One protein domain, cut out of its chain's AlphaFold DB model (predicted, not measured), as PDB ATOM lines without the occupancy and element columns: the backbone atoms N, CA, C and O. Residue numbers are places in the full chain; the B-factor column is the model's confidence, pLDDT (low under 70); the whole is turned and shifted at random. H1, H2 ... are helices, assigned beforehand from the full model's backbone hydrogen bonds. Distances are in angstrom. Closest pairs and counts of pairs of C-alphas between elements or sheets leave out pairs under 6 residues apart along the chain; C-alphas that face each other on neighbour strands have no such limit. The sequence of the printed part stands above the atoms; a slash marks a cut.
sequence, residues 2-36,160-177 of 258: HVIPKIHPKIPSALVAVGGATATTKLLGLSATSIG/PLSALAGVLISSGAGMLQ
ATOM      1  N   HIS A   2       2.635 -74.207 -18.569       63.78
ATOM      2  CA  HIS A   2       3.859 -75.030 -18.654       63.78
ATOM      3  C   HIS A   2       4.747 -75.060 -17.392       63.78
ATOM      4  O   HIS A   2       5.549 -75.977 -17.232       63.78
ATOM      5  N   VAL A   3       4.625 -74.071 -16.498       62.72
ATOM      6  CA  VAL A   3       5.514 -73.927 -15.325       62.72
ATOM      7  C   VAL A   3       4.968 -74.653 -14.088       62.72
ATOM      8  O   VAL A   3       5.705 -75.353 -13.406       62.72
ATOM      9  N   ILE A   4       3.660 -74.564 -13.836       62.69
ATOM     10  CA  ILE A   4       2.991 -75.151 -12.657       62.69
ATOM     11  C   ILE A   4       3.166 -76.681 -12.527       62.69
ATOM     12  O   ILE A   4       3.452 -77.137 -11.420       62.69
ATOM     13  N   PRO A   5       3.087 -77.488 -13.606       61.44
ATOM     14  CA  PRO A   5       3.273 -78.937 -13.509       61.44
ATOM     15  C   PRO A   5       4.676 -79.342 -13.044       61.44
ATOM     16  O   PRO A   5       4.845 -80.442 -12.528       61.44
ATOM     17  N   LYS A   6       5.677 -78.460 -13.211       61.06
ATOM     18  CA  LYS A   6       7.053 -78.688 -12.748       61.06
ATOM     19  C   LYS A   6       7.220 -78.460 -11.243       61.06
ATOM     20  O   LYS A   6       8.180 -78.955 -10.672       61.06
ATOM     21  N   ILE A   7       6.300 -77.720 -10.619       67.81
ATOM     22  CA  ILE A   7       6.348 -77.364  -9.194       67.81
ATOM     23  C   ILE A   7       5.417 -78.275  -8.384       67.81
ATOM     24  O   ILE A   7       5.794 -78.731  -7.310       67.81
ATOM     25  N   HIS A   8       4.219 -78.587  -8.898       66.75
ATOM     26  CA  HIS A   8       3.308 -79.528  -8.242       66.75
ATOM     27  C   HIS A   8       2.500 -80.358  -9.264       66.75
ATOM     28  O   HIS A   8       1.481 -79.888  -9.777       66.75
ATOM     29  N   PRO A   9       2.891 -81.617  -9.552       65.38
ATOM     30  CA  PRO A   9       2.336 -82.400 -10.666       65.38
ATOM     31  C   PRO A   9       0.867 -82.813 -10.481       65.38
ATOM     32  O   PRO A   9       0.212 -83.203 -11.442       65.38
ATOM     33  N   LYS A  10       0.333 -82.727  -9.256       72.94
ATOM     34  CA  LYS A  10      -1.048 -83.127  -8.932       72.94
ATOM     35  C   LYS A  10      -2.092 -82.021  -9.125       72.94
ATOM     36  O   LYS A  10      -3.279 -82.317  -9.053       72.94
ATOM     37  N   ILE A  11      -1.684 -80.766  -9.327       78.38
ATOM     38  CA  ILE A  11      -2.631 -79.644  -9.422       78.38
ATOM     39  C   ILE A  11      -2.894 -79.320 -10.901       78.38
ATOM     40  O   ILE A  11      -1.944 -79.020 -11.630       78.38
ATOM     41  N   PRO A  12      -4.163 -79.324 -11.362       82.56
ATOM     42  CA  PRO A  12      -4.498 -78.939 -12.728       82.56
ATOM     43  C   PRO A  12      -4.078 -77.493 -13.015       82.56
ATOM     44  O   PRO A  12      -4.634 -76.542 -12.466       82.56
ATOM     45  N   SER A  13      -3.109 -77.312 -13.914       85.12
ATOM     46  CA  SER A  13      -2.561 -75.989 -14.246       85.12
ATOM     47  C   SER A  13      -3.609 -75.035 -14.833       85.12
ATOM     48  O   SER A  13      -3.494 -73.824 -14.654       85.12
ATOM     49  N   ALA A  14      -4.648 -75.577 -15.481       87.19
ATOM     50  CA  ALA A  14      -5.815 -74.828 -15.948       87.19
ATOM     51  C   ALA A  14      -6.568 -74.166 -14.794       87.19
ATOM     52  O   ALA A  14      -6.883 -72.982 -14.862       87.19
ATOM     53  N   LEU A  15      -6.812 -74.920 -13.720       88.75
ATOM     54  CA  LEU A  15      -7.588 -74.454 -12.579       88.75
ATOM     55  C   LEU A  15      -6.847 -73.345 -11.830       88.75
ATOM     56  O   LEU A  15      -7.450 -72.343 -11.466       88.75
ATOM     57  N   VAL A  16      -5.526 -73.481 -11.675       90.19
ATOM     58  CA  VAL A  16      -4.694 -72.435 -11.059       90.19
ATOM     59  C   VAL A  16      -4.650 -71.182 -11.927       90.19
ATOM     60  O   VAL A  16      -4.743 -70.081 -11.400       90.19
ATOM     61  N   ALA A  17      -4.532 -71.330 -13.251       90.44
ATOM     62  CA  ALA A  17      -4.518 -70.188 -14.160       90.44
ATOM     63  C   ALA A  17      -5.846 -69.418 -14.122       90.44
ATOM     64  O   ALA A  17      -5.841 -68.199 -13.977       90.44
ATOM     65  N   VAL A  18      -6.974 -70.127 -14.198       93.19
ATOM     66  CA  VAL A  18      -8.313 -69.525 -14.157       93.19
ATOM     67  C   VAL A  18      -8.611 -68.927 -12.784       93.19
ATOM     68  O   VAL A  18      -9.012 -67.768 -12.699       93.19
ATOM     69  N   GLY A  19      -8.372 -69.676 -11.706       92.94
ATOM     70  CA  GLY A  19      -8.597 -69.211 -10.337       92.94
ATOM     71  C   GLY A  19      -7.706 -68.024  -9.976       92.94
ATOM     72  O   GLY A  19      -8.196 -67.031  -9.450       92.94
ATOM     73  N   GLY A  20      -6.422 -68.083 -10.340       92.44
ATOM     74  CA  GLY A  20      -5.471 -66.990 -10.155       92.44
ATOM     75  C   GLY A  20      -5.886 -65.737 -10.920       92.44
ATOM     76  O   GLY A  20      -6.007 -64.679 -10.320       92.44
ATOM     77  N   ALA A  21      -6.202 -65.855 -12.213       92.75
ATOM     78  CA  ALA A  21      -6.658 -64.717 -13.010       92.75
ATOM     79  C   ALA A  21      -7.969 -64.109 -12.479       92.75
ATOM     80  O   ALA A  21      -8.112 -62.888 -12.434       92.75
ATOM     81  N   THR A  22      -8.908 -64.943 -12.026       93.38
ATOM     82  CA  THR A  22     -10.171 -64.492 -11.419       93.38
ATOM     83  C   THR A  22      -9.928 -63.773 -10.087       93.38
ATOM     84  O   THR A  22     -10.508 -62.723  -9.828       93.38
ATOM     85  N   ALA A  23      -9.029 -64.293  -9.246       93.75
ATOM     86  CA  ALA A  23      -8.656 -63.650  -7.989       93.75
ATOM     87  C   ALA A  23      -7.933 -62.319  -8.231       93.75
ATOM     88  O   ALA A  23      -8.286 -61.316  -7.623       93.75
ATOM     89  N   THR A  24      -6.968 -62.277  -9.155       92.94
ATOM     90  CA  THR A  24      -6.226 -61.059  -9.502       92.94
ATOM     91  C   THR A  24      -7.145 -59.976 -10.055       92.94
ATOM     92  O   THR A  24      -7.051 -58.831  -9.625       92.94
ATOM     93  N   THR A  25      -8.059 -60.322 -10.965       92.62
ATOM     94  CA  THR A  25      -9.017 -59.353 -11.523       92.62
ATOM     95  C   THR A  25      -9.951 -58.790 -10.454       92.62
ATOM     96  O   THR A  25     -10.142 -57.578 -10.416       92.62
ATOM     97  N   LYS A  26     -10.447 -59.623  -9.527       90.75
ATOM     98  CA  LYS A  26     -11.273 -59.158  -8.400       90.75
ATOM     99  C   LYS A  26     -10.500 -58.317  -7.383       90.75
ATOM    100  O   LYS A  26     -10.985 -57.265  -6.985       90.75
ATOM    101  N   LEU A  27      -9.317 -58.764  -6.959       93.44
ATOM    102  CA  LEU A  27      -8.532 -58.100  -5.911       93.44
ATOM    103  C   LEU A  27      -7.952 -56.761  -6.367       93.44
ATOM    104  O   LEU A  27      -7.851 -55.838  -5.568       93.44
ATOM    105  N   LEU A  28      -7.576 -56.652  -7.642       93.12
ATOM    106  CA  LEU A  28      -7.029 -55.423  -8.219       93.12
ATOM    107  C   LEU A  28      -8.103 -54.534  -8.867       93.12
ATOM    108  O   LEU A  28      -7.762 -53.488  -9.410       93.12
ATOM    109  N   GLY A  29      -9.379 -54.942  -8.843       88.31
ATOM    110  CA  GLY A  29     -10.482 -54.180  -9.436       88.31
ATOM    111  C   GLY A  29     -10.341 -53.963 -10.946       88.31
ATOM    112  O   GLY A  29     -10.717 -52.910 -11.455       88.31
ATOM    113  N   LEU A  30      -9.757 -54.924 -11.669       90.25
ATOM    114  CA  LEU A  30      -9.512 -54.791 -13.105       90.25
ATOM    115  C   LEU A  30     -10.810 -54.979 -13.898       90.25
ATOM    116  O   LEU A  30     -11.488 -55.997 -13.759       90.25
ATOM    117  N   SER A  31     -11.100 -54.040 -14.799       85.06
ATOM    118  CA  SER A  31     -12.222 -54.120 -15.740       85.06
ATOM    119  C   SER A  31     -11.940 -55.139 -16.849       85.06
ATOM    120  O   SER A  31     -11.548 -54.781 -17.957       85.06
ATOM    121  N   ALA A  32     -12.107 -56.426 -16.547       87.88
ATOM    122  CA  ALA A  32     -12.025 -57.512 -17.519       87.88
ATOM    123  C   ALA A  32     -13.423 -58.068 -17.818       87.88
ATOM    124  O   ALA A  32     -14.187 -58.357 -16.899       87.88
ATOM    125  N   THR A  33     -13.744 -58.268 -19.098       92.94
ATOM    126  CA  THR A  33     -14.998 -58.916 -19.504       92.94
ATOM    127  C   THR A  33     -15.020 -60.356 -18.997       92.94
ATOM    128  O   THR A  33     -14.121 -61.140 -19.322       92.94
ATOM    129  N   SER A  34     -16.022 -60.704 -18.193       93.06
ATOM    130  CA  SER A  34     -16.223 -62.059 -17.677       93.06
ATOM    131  C   SER A  34     -17.192 -62.868 -18.543       93.06
ATOM    132  O   SER A  34     -17.783 -62.338 -19.481       93.06
ATOM    133  N   ILE A  35     -17.333 -64.165 -18.246       92.31
ATOM    134  CA  ILE A  35     -18.268 -65.072 -18.941       92.31
ATOM    135  C   ILE A  35     -19.702 -64.524 -18.930       92.31
ATOM    136  O   ILE A  35     -20.414 -64.654 -19.923       92.31
ATOM    137  N   GLY A  36     -20.110 -63.888 -17.829       88.94
ATOM    138  CA  GLY A  36     -21.460 -63.358 -17.664       88.94
ATOM    139  C   GLY A  36     -22.444 -64.403 -17.141       88.94
ATOM    140  O   GLY A  36     -22.046 -65.433 -16.596       88.94
ATOM    141  N   PRO A 160     -12.736 -64.269 -15.995       95.25
ATOM    142  CA  PRO A 160     -12.447 -63.357 -17.096       95.25
ATOM    143  C   PRO A 160     -12.197 -64.116 -18.406       95.25
ATOM    144  O   PRO A 160     -11.481 -65.124 -18.434       95.25
ATOM    145  N   LEU A 161     -12.713 -63.595 -19.523       95.00
ATOM    146  CA  LEU A 161     -12.543 -64.189 -20.855       95.00
ATOM    147  C   LEU A 161     -11.070 -64.285 -21.270       95.00
ATOM    148  O   LEU A 161     -10.686 -65.215 -21.975       95.00
ATOM    149  N   SER A 162     -10.218 -63.379 -20.785       93.88
ATOM    150  CA  SER A 162      -8.770 -63.422 -21.017       93.88
ATOM    151  C   SER A 162      -8.111 -64.677 -20.433       93.88
ATOM    152  O   SER A 162      -7.198 -65.235 -21.047       93.88
ATOM    153  N   ALA A 163      -8.592 -65.175 -19.288       93.94
ATOM    154  CA  ALA A 163      -8.105 -66.424 -18.712       93.94
ATOM    155  C   ALA A 163      -8.493 -67.621 -19.586       93.94
ATOM    156  O   ALA A 163      -7.652 -68.480 -19.856       93.94
ATOM    157  N   LEU A 164      -9.737 -67.650 -20.076       93.56
ATOM    158  CA  LEU A 164     -10.201 -68.686 -20.999       93.56
ATOM    159  C   LEU A 164      -9.417 -68.660 -22.312       93.56
ATOM    160  O   LEU A 164      -8.960 -69.710 -22.755       93.56
ATOM    161  N   ALA A 165      -9.180 -67.479 -22.887       93.88
ATOM    162  CA  ALA A 165      -8.354 -67.327 -24.081       93.88
ATOM    163  C   ALA A 165      -6.945 -67.903 -23.866       93.88
ATOM    164  O   ALA A 165      -6.461 -68.677 -24.688       93.88
ATOM    165  N   GLY A 166      -6.310 -67.610 -22.726       92.81
ATOM    166  CA  GLY A 166      -5.003 -68.176 -22.380       92.81
ATOM    167  C   GLY A 166      -5.014 -69.705 -22.248       92.81
ATOM    168  O   GLY A 166      -4.085 -70.374 -22.709       92.81
ATOM    169  N   VAL A 167      -6.068 -70.274 -21.655       92.19
ATOM    170  CA  VAL A 167      -6.257 -71.733 -21.574       92.19
ATOM    171  C   VAL A 167      -6.433 -72.339 -22.968       92.19
ATOM    172  O   VAL A 167      -5.788 -73.342 -23.268       92.19
ATOM    173  N   LEU A 168      -7.242 -71.721 -23.835       91.81
ATOM    174  CA  LEU A 168      -7.487 -72.189 -25.201       91.81
ATOM    175  C   LEU A 168      -6.223 -72.127 -26.062       91.81
ATOM    176  O   LEU A 168      -5.885 -73.122 -26.700       91.81
ATOM    177  N   ILE A 169      -5.475 -71.022 -26.018       93.19
ATOM    178  CA  ILE A 169      -4.193 -70.882 -26.725       93.19
ATOM    179  C   ILE A 169      -3.209 -71.953 -26.250       93.19
ATOM    180  O   ILE A 169      -2.570 -72.617 -27.062       93.19
ATOM    181  N   SER A 170      -3.105 -72.164 -24.935       89.44
ATOM    182  CA  SER A 170      -2.199 -73.180 -24.400       89.44
ATOM    183  C   SER A 170      -2.626 -74.604 -24.755       89.44
ATOM    184  O   SER A 170      -1.759 -75.454 -24.946       89.44
ATOM    185  N   SER A 171      -3.930 -74.882 -24.809       86.50
ATOM    186  CA  SER A 171      -4.450 -76.188 -25.213       86.50
ATOM    187  C   SER A 171      -4.196 -76.432 -26.699       86.50
ATOM    188  O   SER A 171      -3.667 -77.480 -27.057       86.50
ATOM    189  N   GLY A 172      -4.503 -75.451 -27.554       87.75
ATOM    190  CA  GLY A 172      -4.273 -75.529 -28.996       87.75
ATOM    191  C   GLY A 172      -2.794 -75.693 -29.337       87.75
ATOM    192  O   GLY A 172      -2.438 -76.555 -30.132       87.75
ATOM    193  N   ALA A 173      -1.910 -74.960 -28.654       87.81
ATOM    194  CA  ALA A 173      -0.466 -75.122 -28.810       87.81
ATOM    195  C   ALA A 173       0.011 -76.545 -28.462       87.81
ATOM    196  O   ALA A 173       0.930 -77.050 -29.098       87.81
ATOM    197  N   GLY A 174      -0.624 -77.204 -27.486       82.44
ATOM    198  CA  GLY A 174      -0.328 -78.593 -27.126       82.44
ATOM    199  C   GLY A 174      -0.823 -79.630 -28.140       82.44
ATOM    200  O   GLY A 174      -0.346 -80.761 -28.114       82.44
ATOM    201  N   MET A 175      -1.758 -79.264 -29.021       83.94
ATOM    202  CA  MET A 175      -2.233 -80.121 -30.116       83.94
ATOM    203  C   MET A 175      -1.335 -80.036 -31.356       83.94
ATOM    204  O   MET A 175      -1.421 -80.896 -32.228       83.94
ATOM    205  N   LEU A 176      -0.459 -79.029 -31.445       85.56
ATOM    206  CA  LEU A 176       0.522 -78.940 -32.521       85.56
ATOM    207  C   LEU A 176       1.598 -80.013 -32.322       85.56
ATOM    208  O   LEU A 176       2.287 -80.037 -31.303       85.56
ATOM    209  N   GLN A 177       1.784 -80.872 -33.325       84.31
ATOM    210  CA  GLN A 177       2.814 -81.913 -33.346       84.31
ATOM    211  C   GLN A 177       3.923 -81.539 -34.347       84.31
ATOM    212  O   GLN A 177       4.006 -82.103 -35.439       84.31
TER     213      GLN A 177
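AT A GLANCE: This is residues 2 to 36 and 160 to 177 of the 258 residues of the protein "Sulfate_transp domain-containing protein" of Emiliania huxleyi (UniProt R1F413). Two helices, H2 and H3, lie side by side and run opposite ways at a small angle, meeting over one stretch of H3, while the short helix H1 sits near the first residues of H2. The chain folds over from H1 into H2 through residues 8 to 12, and two stretches stick out: residues 6 to 11, and residues 172 to 177, of which 172 to 175 belong to H3. The printed part has 53 residues with three named helices, in the order H1, H2, H3, and no named strand; the class is all helix. The whole is only just loose, close to compact, with a radius of gyration of the C-alphas of 12.4 A, and is elongated, spanning 36 by 24 by 14 A.

HOW THE PARTS SIT: H1, residues 4 to 7, and H2, residues 13 to 27, are close but not clearly touching, with 2 pairs of C-alphas within 8 A; their closest C-alphas are those of Ile 4 and Ser 13, 5.8 A apart. The link from H1 to H2, 5 residues, is tight. H3, residues 161 to 175, touches H2 with residues 163 to 167 alone; their closest C-alphas, those of Val 18 and Ala 163, are 5.5 A apart. H2 and H3 stand at a shallow tilt of 18 degrees and run opposite ways. H1 and H3 are apart. In H2 and H3 every pair of O i and N i+4 is within hydrogen-bond range; H1, with 4 residues, is too short for such a pair, and its 1 pair of O i and N i+3 is within range.

IN THESE COORDINATES: H1 begins at C-alpha 4, at (2.991, -75.151, -12.657), and measures 5.3 A from first to last C-alpha. H2, from Ser 13 to Leu 27, measures 20.6 A and ends at C-alpha 27, at (-8.532, -58.100, -5.911). H3, from Leu 161 to Met 175, measures 21.1 A and ends at C-alpha 175, at (-2.233, -80.121, -30.116). H2 and H3 are the longest helices, with 15 residues each.

THE WHOLE: The two C-alphas farthest apart, those of Gly 29 and Gln 177, are 39.0 A apart. Without the stretches that stand free, the body has 41 residues and spans 28 by 17 by 13 A. Residues 37 to 159 are not printed, and C-alphas 36 and 160 are 9.0 A apart across this cut; the link from H2 to H3 is the link across the cut. Of the links that are printed whole, none is long. The mean pLDDT of the printed part is 85.9, and the model's confidence is low, under 70, at residues 2 to 9.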